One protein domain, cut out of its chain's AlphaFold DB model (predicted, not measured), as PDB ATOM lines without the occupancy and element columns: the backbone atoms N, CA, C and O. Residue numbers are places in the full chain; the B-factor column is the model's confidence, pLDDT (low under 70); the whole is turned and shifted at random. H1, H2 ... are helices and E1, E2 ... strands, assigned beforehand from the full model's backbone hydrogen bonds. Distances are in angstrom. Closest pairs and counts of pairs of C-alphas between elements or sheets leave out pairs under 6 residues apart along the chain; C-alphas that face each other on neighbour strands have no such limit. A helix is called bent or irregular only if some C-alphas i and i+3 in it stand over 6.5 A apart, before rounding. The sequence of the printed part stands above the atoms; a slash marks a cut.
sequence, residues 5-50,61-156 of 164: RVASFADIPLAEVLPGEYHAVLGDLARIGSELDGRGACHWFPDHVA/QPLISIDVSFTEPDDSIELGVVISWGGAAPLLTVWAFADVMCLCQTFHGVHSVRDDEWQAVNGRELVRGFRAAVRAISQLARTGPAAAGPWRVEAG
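This is residues 5 to 50 and 61 to 156 of the 164 residues of an uncharacterized protein of Actinoplanes awajinensis subsp. mycoplanecinus (UniProt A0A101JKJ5). A bent, twisted sheet of five strands has one long helix, H3, packed along E3 and E4 on one face. H2 runs beside H3, and the short H4 lies slantwise over E4 on that same face: two layers, helices on one face of a sheet. The printed part has 142 residues with four named helices and five named strands, in the order H1 H2 E1 E2 E3 E4 E5 H3 H4, mixed in class. The sheet order is E1 E2 E3 E4 E5, all antiparallel. The whole is compact, with a radius of gyration of the C-alphas of 15.3 A, and only just elongated, spanning 45 by 30 by 24 A.

The sheet runs from edge strand E1, residues 41 to 44, through E2, residues 61 to 71, E3, residues 75 to 85, and E4, residues 92 to 102, to edge strand E5, residues 109 to 120. E2 to E5 form a meander, each strand the antiparallel neighbour of the one before, in three hairpins. Within hydrogen-bond range are N 43 and O 65 at 2.8 A, N 79 and O 68 at 2.9 A, N 95 and O 82 at 2.8 A, and N 118 and O 94 at 2.8 A. E2 bends by 83 degrees at residue 64 and E5 by 74 degrees at residue 113. H3, residues 123 to 143, is on the sheet over E3 and E4 at a height of 8.1 A, along the strands; its closest C-alphas to E4 are Ala 133 and Ala 96, 4.9 A. H2, residues 20 to 36, touches H3, closest at C-alphas Tyr 22 and Gly 123, 4.9 A, at a shallow tilt of 15 degrees, the same way. H2 is irregular, with C-alphas 24 and 27 7.8 A apart. H4, residues 148 to 154, is on the same face, slantwise to E4 at 51 degrees on the local plane. H1, residues 14 to 17, only grazes the sheet and only just touches H2, with 3 pairs of C-alphas within 8 A, the closest Ala 15 and His 23 at 6.3 A, meeting residues 23 to 26 alone. H3 and H4 have every O i to N i+4 pair within hydrogen-bond range, H2 6 of 13, with 9 of 14 O i to N i+3 pairs; H1 is too short for an O i to N i+4 pair.

H1 begins at C-alpha 14, (205.845, 331.937, 284.947). H2 is 24.6 A long, E2 25.5 A, E3 28.9 A, E4 29.4 A, E5 29.5 A and H3 29.9 A. H3 begins at C-alpha 123, (216.817, 334.982, 290.867), and H4 ends at C-alpha 154, (220.307, 356.584, 265.845).

The C-alphas farthest apart, Ala 24 and Thr 106, are 48.0 A apart. Residues 51 to 60 are not printed; C-alphas 50 and 61 are 9.5 A apart across this cut, on the link E1 to E2. Of the links printed whole, none is long. Mean pLDDT of the printed part is 92.1; residues 88 to 89 are under 70.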
ATOM      1  N   ARG A   5     200.398 334.614 272.742       91.56
ATOM      2  CA  ARG A   5     200.158 336.017 273.093       91.56
ATOM      3  C   ARG A   5     199.142 336.097 274.226       91.56
ATOM      4  O   ARG A   5     198.090 335.464 274.149       91.56
ATOM      5  N   VAL A   6     199.426 336.932 275.215       89.00
ATOM      6  CA  VAL A   6     198.527 337.224 276.336       89.00
ATOM      7  C   VAL A   6     198.316 338.731 276.498       89.00
ATOM      8  O   VAL A   6     199.040 339.543 275.917       89.00
ATOM      9  N   ALA A   7     197.266 339.105 277.232       84.25
ATOM     10  CA  ALA A   7     196.874 340.503 277.411       84.25
ATOM     11  C   ALA A   7     197.675 341.206 278.519       84.25
ATOM     12  O   ALA A   7     197.886 342.416 278.437       84.25
ATOM     13  N   SER A   8     198.110 340.455 279.531       89.75
ATOM     14  CA  SER A   8     198.918 340.939 280.650       89.75
ATOM     15  C   SER A   8     200.090 340.001 280.905       89.75
ATOM     16  O   SER A   8     199.990 338.789 280.716       89.75
ATOM     17  N   PHE A   9     201.193 340.548 281.408       92.69
ATOM     18  CA  PHE A   9     202.318 339.751 281.884       92.69
ATOM     19  C   PHE A   9     201.913 338.783 283.008       92.69
ATOM     20  O   PHE A   9     202.476 337.696 283.126       92.69
ATOM     21  N   ALA A  10     200.911 339.144 283.815       91.19
ATOM     22  CA  ALA A  10     200.394 338.294 284.885       91.19
ATOM     23  C   ALA A  10     199.704 337.016 284.369       91.19
ATOM     24  O   ALA A  10     199.555 336.064 285.134       91.19
ATOM     25  N   ASP A  11     199.313 336.983 283.091       93.00
ATOM     26  CA  ASP A  11     198.691 335.818 282.453       93.00
ATOM     27  C   ASP A  11     199.727 334.797 281.946       93.00
ATOM     28  O   ASP A  11     199.362 333.710 281.492       93.00
ATOM     29  N   ILE A  12     201.022 335.125 281.995       95.12
ATOM     30  CA  ILE A  12     202.088 334.184 281.646       95.12
ATOM     31  C   ILE A  12     202.234 333.168 282.788       95.12
ATOM     32  O   ILE A  12     202.419 333.572 283.942       95.12
ATOM     33  N   PRO A  13     202.226 331.849 282.512       96.31
ATOM     34  CA  PRO A  13     202.425 330.833 283.540       96.31
ATOM     35  C   PRO A  13     203.908 330.763 283.944       96.31
ATOM     36  O   PRO A  13     204.620 329.828 283.599       96.31
ATOM     37  N   LEU A  14     204.408 331.762 284.683       96.62
ATOM     38  CA  LEU A  14     205.845 331.937 284.947       96.62
ATOM     39  C   LEU A  14     206.522 330.707 285.581       96.62
ATOM     40  O   LEU A  14     207.695 330.473 285.323       96.62
ATOM     41  N   ALA A  15     205.799 329.918 286.385       96.62
ATOM     42  CA  ALA A  15     206.311 328.682 286.991       96.62
ATOM     43  C   ALA A  15     206.429 327.502 286.005       96.62
ATOM     44  O   ALA A  15     207.101 326.521 286.302       96.62
ATOM     45  N   GLU A  16     205.740 327.569 284.864       95.38
ATOM     46  CA  GLU A  16     205.865 326.601 283.767       95.38
ATOM     47  C   GLU A  16     206.925 327.046 282.756       95.38
ATOM     48  O   GLU A  16     207.492 326.212 282.061       95.38
ATOM     49  N   VAL A  17     207.182 328.356 282.673       94.94
ATOM     50  CA  VAL A  17     208.087 328.953 281.685       94.94
ATOM     51  C   VAL A  17     209.519 329.077 282.195       94.94
ATOM     52  O   VAL A  17     210.462 328.858 281.437       94.94
ATOM     53  N   LEU A  18     209.696 329.465 283.459       94.88
ATOM     54  CA  LEU A  18     211.015 329.714 284.032       94.88
ATOM     55  C   LEU A  18     211.558 328.472 284.753       94.88
ATOM     56  O   LEU A  18     210.789 327.717 285.345       94.88
ATOM     57  N   PRO A  19     212.888 328.281 284.775       92.56
ATOM     58  CA  PRO A  19     213.512 327.197 285.526       92.56
ATOM     59  C   PRO A  19     213.221 327.260 287.031       92.56
ATOM     60  O   PRO A  19     213.057 328.337 287.617       92.56
ATOM     61  N   GLY A  20     213.222 326.089 287.673       92.38
ATOM     62  CA  GLY A  20     212.842 325.912 289.077       92.38
ATOM     63  C   GLY A  20     213.625 326.785 290.062       92.38
ATOM     64  O   GLY A  20     213.075 327.261 291.057       92.38
ATOM     65  N   GLU A  21     214.898 327.058 289.778       91.69
ATOM     66  CA  GLU A  21     215.764 327.912 290.592       91.69
ATOM     67  C   GLU A  21     215.304 329.381 290.665       91.69
ATOM     68  O   GLU A  21     215.679 330.098 291.597       91.69
ATOM     69  N   TYR A  22     214.441 329.828 289.745       94.50
ATOM     70  CA  TYR A  22     213.870 331.179 289.727       94.50
ATOM     71  C   TYR A  22     212.482 331.259 290.388       94.50
ATOM     72  O   TYR A  22     211.919 332.347 290.519       94.50
ATOM     73  N   HIS A  23     211.928 330.146 290.885       96.50
ATOM     74  CA  HIS A  23     210.569 330.120 291.446       96.50
ATOM     75  C   HIS A  23     210.382 331.024 292.675       96.50
ATOM     76  O   HIS A  23     209.286 331.523 292.932       96.50
ATOM     77  N   ALA A  24     211.452 331.289 293.425       97.50
ATOM     78  CA  ALA A  24     211.399 332.177 294.583       97.50
ATOM     79  C   ALA A  24     211.121 333.649 294.215       97.50
ATOM     80  O   ALA A  24     210.743 334.424 295.092       97.50
ATOM     81  N   VAL A  25     211.303 334.045 292.946       97.75
ATOM     82  CA  VAL A  25     211.185 335.444 292.498       97.75
ATOM     83  C   VAL A  25     210.017 335.719 291.547       97.75
ATOM     84  O   VAL A  25     209.851 336.854 291.102       97.75
ATOM     85  N   LEU A  26     209.162 334.730 291.261       97.50
ATOM     86  CA  LEU A  26     208.067 334.880 290.285       97.50
ATOM     87  C   LEU A  26     207.113 336.028 290.632       97.50
ATOM     88  O   LEU A  26     206.700 336.772 289.748       97.50
ATOM     89  N   GLY A  27     206.805 336.219 291.919       97.56
ATOM     90  CA  GLY A  27     205.941 337.315 292.365       97.56
ATOM     91  C   GLY A  27     206.533 338.701 292.092       97.56
ATOM     92  O   GLY A  27     205.802 339.631 291.752       97.56
ATOM     93  N   ASP A  28     207.859 338.844 292.186       98.19
ATOM     94  CA  ASP A  28     208.533 340.097 291.848       98.19
ATOM     95  C   ASP A  28     208.532 340.354 290.345       98.19
ATOM     96  O   ASP A  28     208.280 341.490 289.938       98.19
ATOM     97  N   LEU A  29     208.780 339.318 289.538       97.56
ATOM     98  CA  LEU A  29     208.724 339.410 288.079       97.56
ATOM     99  C   LEU A  29     207.319 339.787 287.614       97.56
ATOM    100  O   LEU A  29     207.184 340.752 286.873       97.56
ATOM    101  N   ALA A  30     206.281 339.112 288.116       96.44
ATOM    102  CA  ALA A  30     204.892 339.428 287.791       96.44
ATOM    103  C   ALA A  30     204.555 340.893 288.108       96.44
ATOM    104  O   ALA A  30     204.066 341.625 287.251       96.44
ATOM    105  N   ARG A  31     204.905 341.357 289.316       96.44
ATOM    106  CA  ARG A  31     204.662 342.743 289.739       96.44
ATOM    107  C   ARG A  31     205.380 343.765 288.852       96.44
ATOM    108  O   ARG A  31     204.817 344.821 288.597       96.44
ATOM    109  N   ILE A  32     206.623 343.491 288.447       97.06
ATOM    110  CA  ILE A  32     207.410 344.389 287.586       97.06
ATOM    111  C   ILE A  32     206.873 344.367 286.151       97.06
ATOM    112  O   ILE A  32     206.706 345.422 285.553       97.06
ATOM    113  N   GLY A  33     206.588 343.185 285.601       93.44
ATOM    114  CA  GLY A  33     206.121 343.027 284.224       93.44
ATOM    115  C   GLY A  33     204.773 343.703 284.000       93.44
ATOM    116  O   GLY A  33     204.590 344.377 282.989       93.44
ATOM    117  N   SER A  34     203.888 343.662 285.001       93.06
ATOM    118  CA  SER A  34     202.610 344.375 284.959       93.06
ATOM    119  C   SER A  34     202.724 345.901 284.862       93.06
ATOM    120  O   SER A  34     201.742 346.565 284.544       93.06
ATOM    121  N   GLU A  35     203.905 346.495 285.077       91.50
ATOM    122  CA  GLU A  35     204.125 347.925 284.811       91.50
ATOM    123  C   GLU A  35     204.032 348.264 283.303       91.50
ATOM    124  O   GLU A  35     203.794 349.425 282.946       91.50
ATOM    125  N   LEU A  36     204.177 347.262 282.421       87.38
ATOM    126  CA  LEU A  36     204.030 347.376 280.963       87.38
ATOM    127  C   LEU A  36     202.662 346.908 280.436       87.38
ATOM    128  O   LEU A  36     202.400 347.043 279.236       87.38
ATOM    129  N   ASP A  37     201.772 346.417 281.301       89.19
ATOM    130  CA  ASP A  37     200.444 345.958 280.886       89.19
ATOM    131  C   ASP A  37     199.659 347.080 280.187       89.19
ATOM    132  O   ASP A  37     199.674 348.248 280.589       89.19
ATOM    133  N   GLY A  38     198.980 346.725 279.093       85.25
ATOM    134  CA  GLY A  38     198.217 347.666 278.266       85.25
ATOM    135  C   GLY A  38     199.061 348.616 277.406       85.25
ATOM    136  O   GLY A  38     198.483 349.407 276.660       85.25
ATOM    137  N   ARG A  39     200.399 348.555 277.480       84.19
ATOM    138  CA  ARG A  39     201.308 349.333 276.615       84.19
ATOM    139  C   ARG A  39     201.865 348.523 275.449       84.19
ATOM    140  O   ARG A  39     202.220 349.114 274.438       84.19
ATOM    141  N   GLY A  40     201.952 347.206 275.602       83.94
ATOM    142  CA  GLY A  40     202.569 346.306 274.635       83.94
ATOM    143  C   GLY A  40     201.886 344.945 274.576       83.94
ATOM    144  O   GLY A  40     200.924 344.678 275.301       83.94
ATOM    145  N   ALA A  41     202.377 344.088 273.690       91.25
ATOM    146  CA  ALA A  41     201.994 342.689 273.621       91.25
ATOM    147  C   ALA A  41     202.933 341.855 274.498       91.25
ATOM    148  O   ALA A  41     204.146 342.014 274.441       91.25
ATOM    149  N   CYS A  42     202.363 340.976 275.320       94.25
ATOM    150  CA  CYS A  42     203.126 340.021 276.114       94.25
ATOM    151  C   CYS A  42     203.079 338.654 275.435       94.25
ATOM    152  O   CYS A  42     202.011 338.196 275.009       94.25
ATOM    153  N   HIS A  43     204.226 337.993 275.369       94.88
ATOM    154  CA  HIS A  43     204.392 336.705 274.718       94.88
ATOM    155  C   HIS A  43     205.187 335.742 275.588       94.88
ATOM    156  O   HIS A  43     206.081 336.143 276.331       94.88
ATOM    157  N   TRP A  44     204.897 334.453 275.448       95.56
ATOM    158  CA  TRP A  44     205.751 333.397 275.976       95.56
ATOM    159  C   TRP A  44     205.860 332.227 274.999       95.56
ATOM    160  O   TRP A  44     205.024 332.051 274.101       95.56
ATOM    161  N   PHE A  45     206.924 331.448 275.176       93.94
ATOM    162  CA  PHE A  45     207.377 330.441 274.223       93.94
ATOM    163  C   PHE A  45     207.455 329.058 274.900       93.94
ATOM    164  O   PHE A  45     208.522 328.672 275.381       93.94
ATOM    165  N   PRO A  46     206.349 328.283 274.951       90.00
ATOM    166  CA  PRO A  46     206.322 326.941 275.553       90.00
ATOM    167  C   PRO A  46     207.399 326.001 275.017       90.00
ATOM    168  O   PRO A  46     207.969 325.209 275.762       90.00
ATOM    169  N   ASP A  47     207.696 326.105 273.724       90.25
ATOM    170  CA  ASP A  47     208.651 325.221 273.059       90.25
ATOM    171  C   ASP A  47     210.114 325.525 273.454       90.25
ATOM    172  O   ASP A  47     211.004 324.750 273.115       90.25
ATOM    173  N   HIS A  48     210.375 326.636 274.160       90.62
ATOM    174  CA  HIS A  48     211.720 327.094 274.540       90.62
ATOM    175  C   HIS A  48     212.036 326.896 276.032       90.62
ATOM    176  O   HIS A  48     213.119 327.255 276.486       90.62
ATOM    177  N   VAL A  49     211.112 326.327 276.813       90.62
ATOM    178  CA  VAL A  49     211.274 326.163 278.273       90.62
ATOM    179  C   VAL A  49     212.468 325.279 278.632       90.62
ATOM    180  O   VAL A  49     213.096 325.474 279.668       90.62
ATOM    181  N   ALA A  50     212.804 324.302 277.789       89.12
ATOM    182  CA  ALA A  50     214.002 323.499 277.991       89.12
ATOM    183  C   ALA A  50     215.258 324.300 277.594       89.12
ATOM    184  O   ALA A  50     215.244 324.942 276.544       89.12
ATOM    185  N   GLN A  61     217.286 331.916 272.916       88.19
ATOM    186  CA  GLN A  61     215.963 331.294 272.873       88.19
ATOM    187  C   GLN A  61     215.048 332.045 273.843       88.19
ATOM    188  O   GLN A  61     215.197 331.874 275.059       88.19
ATOM    189  N   PRO A  62     214.130 332.902 273.350       92.62
ATOM    190  CA  PRO A  62     213.279 333.699 274.220       92.62
ATOM    191  C   PRO A  62     212.313 332.787 274.967       92.62
ATOM    192  O   PRO A  62     211.685 331.919 274.370       92.62
ATOM    193  N   LEU A  63     212.179 333.009 276.268       94.94
ATOM    194  CA  LEU A  63     211.167 332.391 277.121       94.94
ATOM    195  C   LEU A  63     209.935 333.288 277.214       94.94
ATOM    196  O   LEU A  63     208.799 332.813 277.156       94.94
ATOM    197  N   ILE A  64     210.179 334.592 277.350       96.06
ATOM    198  CA  ILE A  64     209.174 335.636 277.531       96.06
ATOM    199  C   ILE A  64     209.614 336.869 276.740       96.06
ATOM    200  O   ILE A  64     210.782 337.246 276.831       96.06
ATOM    201  N   SER A  65     208.691 337.517 276.026       95.56
ATOM    202  CA  SER A  65     208.898 338.862 275.467       95.56
ATOM    203  C   SER A  65     207.746 339.800 275.822       95.56
ATOM    204  O   SER A  65     206.607 339.374 276.041       95.56
ATOM    205  N   ILE A  66     208.061 341.088 275.927       94.94
ATOM    206  CA  ILE A  66     207.094 342.173 276.057       94.94
ATOM    207  C   ILE A  66     207.477 343.231 275.038       94.94
ATOM    208  O   ILE A  66     208.514 343.867 275.208       94.94
ATOM    209  N   ASP A  67     206.617 343.456 274.053       93.25
ATOM    210  CA  ASP A  67     206.938 344.269 272.885       93.25
ATOM    211  C   ASP A  67     205.972 345.456 272.782       93.25
ATOM    212  O   ASP A  67     204.746 345.311 272.807       93.25
ATOM    213  N   VAL A  68     206.524 346.663 272.703       91.19
ATOM    214  CA  VAL A  68     205.809 347.923 272.494       91.19
ATOM    215  C   VAL A  68     206.176 348.427 271.106       91.19
ATOM    216  O   VAL A  68     207.306 348.857 270.879       91.19
ATOM    217  N   SER A  69     205.217 348.392 270.185       89.94
ATOM    218  CA  SER A  69     205.458 348.741 268.784       89.94
ATOM    219  C   SER A  69     204.770 350.045 268.382       89.94
ATOM    220  O   SER A  69     203.628 350.310 268.766       89.94
ATOM    221  N   PHE A  70     205.446 350.824 267.543       87.75
ATOM    222  CA  PHE A  70     204.916 352.016 266.884       87.75
ATOM    223  C   PHE A  70     205.143 351.870 265.382       87.75
ATOM    224  O   PHE A  70     206.280 351.708 264.949       87.75
ATOM    225  N   THR A  71     204.080 351.916 264.582       87.50
ATOM    226  CA  THR A  71     204.174 351.661 263.137       87.50
ATOM    227  C   THR A  71     203.863 352.917 262.332       87.50
ATOM    228  O   THR A  71     202.832 353.562 262.531       87.50
ATOM    229  N   GLU A  72     204.747 353.216 261.388       85.81
ATOM    230  CA  GLU A  72     204.596 354.183 260.306       85.81
ATOM    231  C   GLU A  72     204.541 353.438 258.953       85.81
ATOM    232  O   GLU A  72     204.773 352.229 258.911       85.81
ATOM    233  N   PRO A  73     204.195 354.098 257.830       86.06
ATOM    234  CA  PRO A  73     204.034 353.411 256.544       86.06
ATOM    235  C   PRO A  73     205.251 352.593 256.081       86.06
ATOM    236  O   PRO A  73     205.069 351.509 255.532       86.06
ATOM    237  N   ASP A  74     206.465 353.093 256.326       86.44
ATOM    238  CA  ASP A  74     207.715 352.509 255.815       86.44
ATOM    239  C   ASP A  74     208.618 351.922 256.913       86.44
ATOM    240  O   ASP A  74     209.657 351.332 256.608       86.44
ATOM    241  N   ASP A  75     208.228 352.076 258.181       88.75
ATOM    242  CA  ASP A  75     209.030 351.717 259.348       88.75
ATOM    243  C   ASP A  75     208.145 351.215 260.493       88.75
ATOM    244  O   ASP A  75     207.058 351.735 260.743       88.75
ATOM    245  N   SER A  76     208.643 350.244 261.253       91.50
ATOM    246  CA  SER A  76     208.091 349.914 262.569       91.50
ATOM    247  C   SER A  76     209.186 350.029 263.614       91.50
ATOM    248  O   SER A  76     210.271 349.487 263.437       91.50
ATOM    249  N   ILE A  77     208.903 350.739 264.699       93.94
ATOM    250  CA  ILE A  77     209.780 350.826 265.861       93.94
ATOM    251  C   ILE A  77     209.294 349.806 266.872       93.94
ATOM    252  O   ILE A  77     208.122 349.831 267.252       93.94
ATOM    253  N   GLU A  78     210.182 348.926 267.309       94.94
ATOM    254  CA  GLU A  78     209.894 347.933 268.333       94.94
ATOM    255  C   GLU A  78     210.771 348.197 269.549       94.94
ATOM    256  O   GLU A  78     211.988 348.305 269.447       94.94
ATOM    257  N   LEU A  79     210.137 348.355 270.707       95.69
ATOM    258  CA  LEU A  79     210.811 348.439 271.993       95.69
ATOM    259  C   LEU A  79     210.450 347.188 272.777       95.69
ATOM    260  O   LEU A  79     209.261 346.953 272.998       95.69
ATOM    261  N   GLY A  80     211.432 346.427 273.242       95.75
ATOM    262  CA  GLY A  80     211.144 345.134 273.844       95.75
ATOM    263  C   GLY A  80     211.925 344.832 275.107       95.75
ATOM    264  O   GLY A  80     213.029 345.330 275.324       95.75
ATOM    265  N   VAL A  81     211.324 344.006 275.961       96.94
ATOM    266  CA  VAL A  81     212.004 343.316 277.062       96.94
ATOM    267  C   VAL A  81     211.913 341.823 276.812       96.94
ATOM    268  O   VAL A  81     210.811 341.305 276.648       96.94
ATOM    269  N   VAL A  82     213.041 341.119 276.850       96.19
ATOM    270  CA  VAL A  82     213.083 339.663 276.651       96.19
ATOM    271  C   VAL A  82     213.773 338.999 277.826       96.19
ATOM    272  O   VAL A  82     214.793 339.478 278.308       96.19
ATOM    273  N   ILE A  83     213.218 337.882 278.285       96.56
ATOM    274  CA  ILE A  83     213.937 336.913 279.113       96.56
ATOM    275  C   ILE A  83     214.225 335.719 278.211       96.56
ATOM    276  O   ILE A  83     213.289 335.123 277.679       96.56
ATOM    277  N   SER A  84     215.493 335.367 278.040       94.81
ATOM    278  CA  SER A  84     215.932 334.252 277.198       94.81
ATOM    279  C   SER A  84     216.940 333.372 277.925       94.81
ATOM    280  O   SER A  84     217.533 333.767 278.932       94.81
ATOM    281  N   TRP A  85     217.167 332.176 277.393       92.31
ATOM    282  CA  TRP A  85     218.422 331.478 277.653       92.31
ATOM    283  C   TRP A  85     219.578 332.299 277.083       92.31
ATOM    284  O   TRP A  85     219.490 332.736 275.938       92.31
ATOM    285  N   GLY A  86     220.630 332.510 277.875       82.75
ATOM    286  CA  GLY A  86     221.846 333.179 277.417       82.75
ATOM    287  C   GLY A  86     222.848 332.208 276.789       82.75
ATOM    288  O   GLY A  86     222.772 330.991 276.986       82.75
ATOM    289  N   GLY A  87     223.859 332.750 276.101       70.12
ATOM    290  CA  GLY A  87     224.919 331.969 275.437       70.12
ATOM    291  C   GLY A  87     225.753 331.062 276.359       70.12
ATOM    292  O   GLY A  87     226.441 330.160 275.891       70.12
ATOM    293  N   ALA A  88     225.665 331.247 277.679       68.62
ATOM    294  CA  ALA A  88     226.240 330.364 278.693       68.62
ATOM    295  C   ALA A  88     225.151 329.575 279.445       68.62
ATOM    296  O   ALA A  88     225.120 329.570 280.678       68.62
ATOM    297  N   ALA A  89     224.229 328.934 278.714       66.94
ATOM    298  CA  ALA A  89     223.196 328.074 279.295       66.94
ATOM    299  C   ALA A  89     223.796 327.134 280.372       66.94
ATOM    300  O   ALA A  89     224.864 326.550 280.151       66.94
ATOM    301  N   PRO A  90     223.153 326.994 281.548       75.81
ATOM    302  CA  PRO A  90     221.743 327.281 281.837       75.81
ATOM    303  C   PRO A  90     221.486 328.658 282.486       75.81
ATOM    304  O   PRO A  90     220.587 328.797 283.311       75.81
ATOM    305  N   LEU A  91     222.278 329.684 282.178       86.94
ATOM    306  CA  LEU A  91     221.996 331.030 282.678       86.94
ATOM    307  C   LEU A  91     220.914 331.724 281.845       86.94
ATOM    308  O   LEU A  91     220.862 331.563 280.623       86.94
ATOM    309  N   LEU A  92     220.061 332.500 282.518       93.62
ATOM    310  CA  LEU A  92     219.108 333.379 281.851       93.62
ATOM    311  C   LEU A  92     219.741 334.741 281.586       93.62
ATOM    312  O   LEU A  92     220.529 335.243 282.391       93.62
ATOM    313  N   THR A  93     219.321 335.360 280.496       94.56
ATOM    314  CA  THR A  93     219.656 336.733 280.146       94.56
ATOM    315  C   THR A  93     218.375 337.546 280.039       94.56
ATOM    316  O   THR A  93     217.351 337.066 279.552       94.56
ATOM    317  N   VAL A  94     218.422 338.779 280.537       96.75
ATOM    318  CA  VAL A  94     217.390 339.785 280.295       96.75
ATOM    319  C   VAL A  94     217.919 340.786 279.284       96.75
ATOM    320  O   VAL A  94     218.974 341.374 279.513       96.75
ATOM    321  N   TRP A  95     217.147 341.028 278.237       96.00
ATOM    322  CA  TRP A  95     217.424 342.026 277.216       96.00
ATOM    323  C   TRP A  95     216.431 343.180 277.308       96.00
ATOM    324  O   TRP A  95     215.253 342.972 277.621       96.00
ATOM    325  N   ALA A  96     216.900 344.388 277.019       96.94
ATOM    326  CA  ALA A  96     216.058 345.509 276.631       96.94
ATOM    327  C   ALA A  96     216.559 346.058 275.303       96.94
ATOM    328  O   ALA A  96     217.703 346.504 275.223       96.94
ATOM    329  N   PHE A  97     215.693 346.075 274.299       95.81
ATOM    330  CA  PHE A  97     216.071 346.494 272.958       95.81
ATOM    331  C   PHE A  97     215.164 347.602 272.427       95.81
ATOM    332  O   PHE A  97     214.019 347.774 272.857       95.81
ATOM    333  N   ALA A  98     215.712 348.370 271.494       96.31
ATOM    334  CA  ALA A  98     214.974 349.268 270.628       96.31
ATOM    335  C   ALA A  98     215.469 349.050 269.200       96.31
ATOM    336  O   ALA A  98     216.646 349.278 268.916       96.31
ATOM    337  N   ASP A  99     214.567 348.644 268.318       95.62
ATOM    338  CA  ASP A  99     214.875 348.283 266.943       95.62
ATOM    339  C   ASP A  99     214.018 349.082 265.957       95.62
ATOM    340  O   ASP A  99     212.848 349.387 266.204       95.62
ATOM    341  N   VAL A 100     214.608 349.392 264.802       94.56
ATOM    342  CA  VAL A 100     213.899 349.884 263.620       94.56
ATOM    343  C   VAL A 100     213.770 348.747 262.620       94.56
ATOM    344  O   VAL A 100     214.759 348.286 262.051       94.56
ATOM    345  N   MET A 101     212.545 348.330 262.343       91.94
ATOM    346  CA  MET A 101     212.223 347.470 261.212       91.94
ATOM    347  C   MET A 101     212.003 348.342 259.967       91.94
ATOM    348  O   MET A 101     210.903 348.868 259.785       91.94
ATOM    349  N   CYS A 102     213.021 348.496 259.105       89.44
ATOM    350  CA  CYS A 102     212.853 349.216 257.833       89.44
ATOM    351  C   CYS A 102     212.158 348.331 256.803       89.44
ATOM    352  O   CYS A 102     212.611 347.221 256.499       89.44
ATOM    353  N   LEU A 103     211.116 348.865 256.174       83.50
ATOM    354  CA  LEU A 103     210.449 348.240 255.030       83.50
ATOM    355  C   LEU A 103     210.925 348.816 253.686       83.50
ATOM    356  O   LEU A 103     210.550 348.318 252.625       83.50
ATOM    357  N   CYS A 104     211.801 349.821 253.725       81.69
ATOM    358  CA  CYS A 104     212.462 350.396 252.560       81.69
ATOM    359  C   CYS A 104     213.316 349.368 251.798       81.69
ATOM    360  O   CYS A 104     214.010 348.556 252.406       81.69
ATOM    361  N   GLN A 105     213.351 349.439 250.462       78.38
ATOM    362  CA  GLN A 105     214.065 348.444 249.643       78.38
ATOM    363  C   GLN A 105     215.577 348.402 249.906       78.38
ATOM    364  O   GLN A 105     216.165 347.324 249.902       78.38
ATOM    365  N   THR A 106     216.215 349.551 250.143       81.81
ATOM    366  CA  THR A 106     217.679 349.621 250.295       81.81
ATOM    367  C   THR A 106     218.178 349.045 251.617       81.81
ATOM    368  O   THR A 106     219.248 348.443 251.651       81.81
ATOM    369  N   PHE A 107     217.424 349.229 252.703       80.12
ATOM    370  CA  PHE A 107     217.832 348.833 254.054       80.12
ATOM    371  C   PHE A 107     216.830 347.871 254.693       80.12
ATOM    372  O   PHE A 107     216.670 347.884 255.907       80.12
ATOM    373  N   HIS A 108     216.124 347.064 253.899       85.69
ATOM    374  CA  HIS A 108     215.099 346.164 254.420       85.69
ATOM    375  C   HIS A 108     215.666 345.246 255.514       85.69
ATOM    376  O   HIS A 108     216.624 344.511 255.264       85.69
ATOM    377  N   GLY A 109     215.082 345.288 256.712       89.81
ATOM    378  CA  GLY A 109     215.539 344.489 257.847       89.81
ATOM    379  C   GLY A 109     215.392 345.187 259.196       89.81
ATOM    380  O   GLY A 109     214.807 346.266 259.294       89.81
ATOM    381  N   VAL A 110     215.925 344.534 260.227       92.31
ATOM    382  CA  VAL A 110     215.974 345.022 261.610       92.31
ATOM    383  C   VAL A 110     217.298 345.745 261.833       92.31
ATOM    384  O   VAL A 110     218.354 345.214 261.485       92.31
ATOM    385  N   HIS A 111     217.241 346.939 262.418       93.56
ATOM    386  CA  HIS A 111     218.410 347.746 262.754       93.56
ATOM    387  C   HIS A 111     218.337 348.169 264.211       93.56
ATOM    388  O   HIS A 111     217.423 348.902 264.598       93.56
ATOM    389  N   SER A 112     219.311 347.730 265.000       93.94
ATOM    390  CA  SER A 112     219.332 348.025 266.424       93.94
ATOM    391  C   SER A 112     219.751 349.457 266.697       93.94
ATOM    392  O   SER A 112     220.815 349.918 266.283       93.94
ATOM    393  N   VAL A 113     218.887 350.156 267.423       94.19
ATOM    394  CA  VAL A 113     219.154 351.475 267.995       94.19
ATOM    395  C   VAL A 113     219.897 351.298 269.310       94.19
ATOM    396  O   VAL A 113     220.879 351.981 269.601       94.19
ATOM    397  N   ARG A 114     219.398 350.374 270.130       92.81
ATOM    398  CA  ARG A 114     219.885 350.136 271.479       92.81
ATOM    399  C   ARG A 114     219.685 348.685 271.844       92.81
ATOM    400  O   ARG A 114     218.620 348.132 271.591       92.81
ATOM    401  N   ASP A 115     220.684 348.149 272.522       93.56
ATOM    402  CA  ASP A 115     220.655 346.804 273.058       93.56
ATOM    403  C   ASP A 115     221.366 346.795 274.417       93.56
ATOM    404  O   ASP A 115     222.551 347.123 274.514       93.56
ATOM    405  N   ASP A 116     220.611 346.533 275.485       95.44
ATOM    406  CA  ASP A 116     221.140 346.377 276.838       95.44
ATOM    407  C   ASP A 116     220.918 344.942 277.324       95.44
ATOM    408  O   ASP A 116     219.790 344.442 277.336       95.44
ATOM    409  N   GLU A 117     221.985 344.327 277.832       94.81
ATOM    410  CA  GLU A 117     221.988 342.946 278.313       94.81
ATOM    411  C   GLU A 117     222.277 342.875 279.824       94.81
ATOM    412  O   GLU A 117     223.204 343.508 280.343       94.81
ATOM    413  N   TRP A 118     221.521 342.040 280.542       95.25
ATOM    414  CA  TRP A 118     221.806 341.654 281.924       95.25
ATOM    415  C   TRP A 118     221.770 340.137 282.089       95.25
ATOM    416  O   TRP A 118     220.700 339.527 282.124       95.25
ATOM    417  N   GLN A 119     222.940 339.536 282.289       93.75
ATOM    418  CA  GLN A 119     223.046 338.132 282.676       93.75
ATOM    419  C   GLN A 119     222.564 337.926 284.116       93.75
ATOM    420  O   GLN A 119     222.903 338.699 285.017       93.75
ATOM    421  N   ALA A 120     221.780 336.873 284.333       93.00
ATOM    422  CA  ALA A 120     221.232 336.509 285.628       93.00
ATOM    423  C   ALA A 120     221.796 335.164 286.095       93.00
ATOM    424  O   ALA A 120     221.361 334.104 285.648       93.00
ATOM    425  N   VAL A 121     222.729 335.191 287.052       91.25
ATOM    426  CA  VAL A 121     223.286 333.961 287.646       91.25
ATOM    427  C   VAL A 121     222.407 333.387 288.763       91.25
ATOM    428  O   VAL A 121     222.681 332.313 289.294       91.25
ATOM    429  N   ASN A 122     221.379 334.131 289.180       93.69
ATOM    430  CA  ASN A 122     220.399 333.740 290.189       93.69
ATOM    431  C   ASN A 122     219.127 334.607 290.094       93.69
ATOM    432  O   ASN A 122     219.091 335.628 289.404       93.69
ATOM    433  N   GLY A 123     218.089 334.251 290.859       96.12
ATOM    434  CA  GLY A 123     216.817 334.982 290.867       96.12
ATOM    435  C   GLY A 123     216.901 336.457 291.262       96.12
ATOM    436  O   GLY A 123     216.150 337.273 290.729       96.12
ATOM    437  N   ARG A 124     217.829 336.848 292.143       97.38
ATOM    438  CA  ARG A 124     217.988 338.261 292.521       97.38
ATOM    439  C   ARG A 124     218.499 339.090 291.344       97.38
ATOM    440  O   ARG A 124     218.057 340.224 291.157       97.38
ATOM    441  N   GLU A 125     219.437 338.545 290.580       97.12
ATOM    442  CA  GLU A 125     219.964 339.202 289.385       97.12
ATOM    443  C   GLU A 125     218.933 339.246 288.266       97.12
ATOM    444  O   GLU A 125     218.775 340.307 287.666       97.12
ATOM    445  N   LEU A 126     218.140 338.182 288.089       97.50
ATOM    446  CA  LEU A 126     217.019 338.169 287.147       97.50
ATOM    447  C   LEU A 126     216.037 339.311 287.440       97.50
ATOM    448  O   LEU A 126     215.732 340.110 286.560       97.50
ATOM    449  N   VAL A 127     215.603 339.461 288.697       98.38
ATOM    450  CA  VAL A 127     214.710 340.561 289.106       98.38
ATOM    451  C   VAL A 127     215.351 341.930 288.881       98.38
ATOM    452  O   VAL A 127     214.670 342.877 288.482       98.38
ATOM    453  N   ARG A 128     216.652 342.069 289.160       98.38
ATOM    454  CA  ARG A 128     217.371 343.334 288.972       98.38
ATOM    455  C   ARG A 128     217.457 343.710 287.493       98.38
ATOM    456  O   ARG A 128     217.156 344.859 287.172       98.38
ATOM    457  N   GLY A 129     217.857 342.771 286.636       98.06
ATOM    458  CA  GLY A 129     217.940 342.950 285.187       98.06
ATOM    459  C   GLY A 129     216.570 343.262 284.601       98.06
ATOM    460  O   GLY A 129     216.396 344.295 283.969       98.06
ATOM    461  N   PHE A 130     215.555 342.465 284.944       98.12
ATOM    462  CA  PHE A 130     214.182 342.668 284.478       98.12
ATOM    463  C   PHE A 130     213.611 344.030 284.878       98.12
ATOM    464  O   PHE A 130     213.034 344.736 284.055       98.12
ATOM    465  N   ARG A 131     213.852 344.480 286.116       98.44
ATOM    466  CA  ARG A 131     213.471 345.834 286.541       98.44
ATOM    467  C   ARG A 131     214.195 346.924 285.751       98.44
ATOM    468  O   ARG A 131     213.590 347.951 285.449       98.44
ATOM    469  N   ALA A 132     215.488 346.747 285.481       98.19
ATOM    470  CA  ALA A 132     216.262 347.708 284.703       98.19
ATOM    471  C   ALA A 132     215.738 347.793 283.263       98.19
ATOM    472  O   ALA A 132     215.473 348.900 282.793       98.19
ATOM    473  N   ALA A 133     215.485 346.641 282.640       97.62
ATOM    474  CA  ALA A 133     214.926 346.515 281.302       97.62
ATOM    475  C   ALA A 133     213.546 347.181 281.188       97.62
ATOM    476  O   ALA A 133     213.361 348.110 280.401       97.62
ATOM    477  N   VAL A 134     212.600 346.808 282.059       96.38
ATOM    478  CA  VAL A 134     211.252 347.403 282.091       96.38
ATOM    479  C   VAL A 134     211.305 348.915 282.292       96.38
ATOM    480  O   VAL A 134     210.564 349.656 281.642       96.38
ATOM    481  N   ARG A 135     212.206 349.409 283.150       96.31
ATOM    482  CA  ARG A 135     212.392 350.851 283.352       96.31
ATOM    483  C   ARG A 135     212.940 351.539 282.102       96.31
ATOM    484  O   ARG A 135     212.460 352.629 281.786       96.31
ATOM    485  N   ALA A 136     213.926 350.941 281.432       95.44
ATOM    486  CA  ALA A 136     214.522 351.476 280.212       95.44
ATOM    487  C   ALA A 136     213.471 351.593 279.099       95.44
ATOM    488  O   ALA A 136     213.245 352.692 278.591       95.44
ATOM    489  N   ILE A 137     212.735 350.513 278.825       94.62
ATOM    490  CA  ILE A 137     211.671 350.499 277.812       94.62
ATOM    491  C   ILE A 137     210.530 351.444 278.180       94.62
ATOM    492  O   ILE A 137     210.099 352.247 277.359       94.62
ATOM    493  N   SER A 138     210.095 351.458 279.441       93.31
ATOM    494  CA  SER A 138     209.076 352.407 279.907       93.31
ATOM    495  C   SER A 138     209.499 353.866 279.734       93.31
ATOM    496  O   SER A 138     208.652 354.739 279.547       93.31
ATOM    497  N   GLN A 139     210.793 354.164 279.872       94.00
ATOM    498  CA  GLN A 139     211.319 355.500 279.638       94.00
ATOM    499  C   GLN A 139     211.321 355.822 278.144       94.00
ATOM    500  O   GLN A 139     210.752 356.845 277.772       94.00
ATOM    501  N   LEU A 140     211.868 354.940 277.302       93.12
ATOM    502  CA  LEU A 140     211.887 355.112 275.846       93.12
ATOM    503  C   LEU A 140     210.473 355.260 275.271       93.12
ATOM    504  O   LEU A 140     210.218 356.205 274.539       93.12
ATOM    505  N   ALA A 141     209.515 354.442 275.700       90.69
ATOM    506  CA  ALA A 141     208.122 354.548 275.265       90.69
ATOM    507  C   ALA A 141     207.442 355.872 275.677       90.69
ATOM    508  O   ALA A 141     206.436 356.258 275.089       90.69
ATOM    509  N   ARG A 142     207.944 356.571 276.709       91.12
ATOM    510  CA  ARG A 142     207.395 357.866 277.160       91.12
ATOM    511  C   ARG A 142     208.106 359.074 276.567       91.12
ATOM    512  O   ARG A 142     207.470 360.106 276.388       91.12
ATOM    513  N   THR A 143     209.421 358.992 276.391       92.06
ATOM    514  CA  THR A 143     210.268 360.145 276.040       92.06
ATOM    515  C   THR A 143     210.962 360.000 274.696       92.06
ATOM    516  O   THR A 143     211.644 360.929 274.274       92.06
ATOM    517  N   GLY A 144     210.852 358.834 274.066       89.50
ATOM    518  CA  GLY A 144     211.435 358.558 272.766       89.50
ATOM    519  C   GLY A 144     210.780 359.385 271.658       89.50
ATOM    520  O   GLY A 144     209.681 359.924 271.840       89.50
ATOM    521  N   PRO A 145     211.457 359.516 270.507       91.00
ATOM    522  CA  PRO A 145     210.896 360.178 269.340       91.00
ATOM    523  C   PRO A 145     209.547 359.581 268.928       91.00
ATOM    524  O   PRO A 145     209.394 358.367 268.829       91.00
ATOM    525  N   ALA A 146     208.577 360.451 268.646       87.06
ATOM    526  CA  ALA A 146     207.274 360.030 268.130       87.06
ATOM    527  C   ALA A 146     207.308 359.663 266.637       87.06
ATOM    528  O   ALA A 146     206.390 359.003 266.170       87.06
ATOM    529  N   ALA A 147     208.331 360.126 265.909       90.12
ATOM    530  CA  ALA A 147     208.519 359.869 264.485       90.12
ATOM    531  C   ALA A 147     209.656 358.862 264.257       90.12
ATOM    532  O   ALA A 147     210.629 358.871 265.017       90.12
ATOM    533  N   ALA A 148     209.589 358.074 263.184       89.75
ATOM    534  CA  ALA A 148     210.609 357.079 262.837       89.75
ATOM    535  C   ALA A 148     211.984 357.697 262.511       89.75
ATOM    536  O   ALA A 148     213.020 357.129 262.849       89.75
ATOM    537  N   GLY A 149     212.021 358.886 261.900       91.75
ATOM    538  CA  GLY A 149     213.259 359.496 261.397       91.75
ATOM    539  C   GLY A 149     214.416 359.593 262.406       91.75
ATOM    540  O   GLY A 149     215.524 359.157 262.094       91.75
ATOM    541  N   PRO A 150     214.202 360.119 263.625       94.75
ATOM    542  CA  PRO A 150     215.231 360.121 264.663       94.75
ATOM    543  C   PRO A 150     215.722 358.725 265.076       94.75
ATOM    544  O   PRO A 150     216.925 358.553 265.248       94.75
ATOM    545  N   TRP A 151     214.830 357.730 265.169       94.31
ATOM    546  CA  TRP A 151     215.216 356.342 265.454       94.31
ATOM    547  C   TRP A 151     216.108 355.770 264.351       94.31
ATOM    548  O   TRP A 151     217.118 355.137 264.638       94.31
ATOM    549  N   ARG A 152     215.787 356.062 263.084       93.81
ATOM    550  CA  ARG A 152     216.615 355.675 261.931       93.81
ATOM    551  C   ARG A 152     218.026 356.246 262.039       93.81
ATOM    552  O   ARG A 152     218.991 355.510 261.870       93.81
ATOM    553  N   VAL A 153     218.148 357.542 262.332       94.62
ATOM    554  CA  VAL A 153     219.458 358.201 262.472       94.62
ATOM    555  C   VAL A 153     220.276 357.565 263.592       94.62
ATOM    556  O   VAL A 153     221.474 357.349 263.421       94.62
ATOM    557  N   GLU A 154     219.642 357.241 264.718       94.19
ATOM    558  CA  GLU A 154     220.307 356.584 265.845       94.19
ATOM    559  C   GLU A 154     220.744 355.147 265.501       94.19
ATOM    560  O   GLU A 154     221.851 354.755 265.856       94.19
ATOM    561  N   ALA A 155     219.963 354.424 264.690       92.62
ATOM    562  CA  ALA A 155     220.341 353.137 264.096       92.62
ATOM    563  C   ALA A 155     221.382 353.244 262.951       92.62
ATOM    564  O   ALA A 155     221.696 352.251 262.297       92.62
ATOM    565  N   GLY A 156     221.913 354.438 262.660       92.38
ATOM    566  CA  GLY A 156     222.909 354.656 261.603       92.38
ATOM    567  C   GLY A 156     222.346 354.702 260.175       92.38
ATOM    568  O   GLY A 156     223.109 354.644 259.209       92.38
TER     569      GLY A 156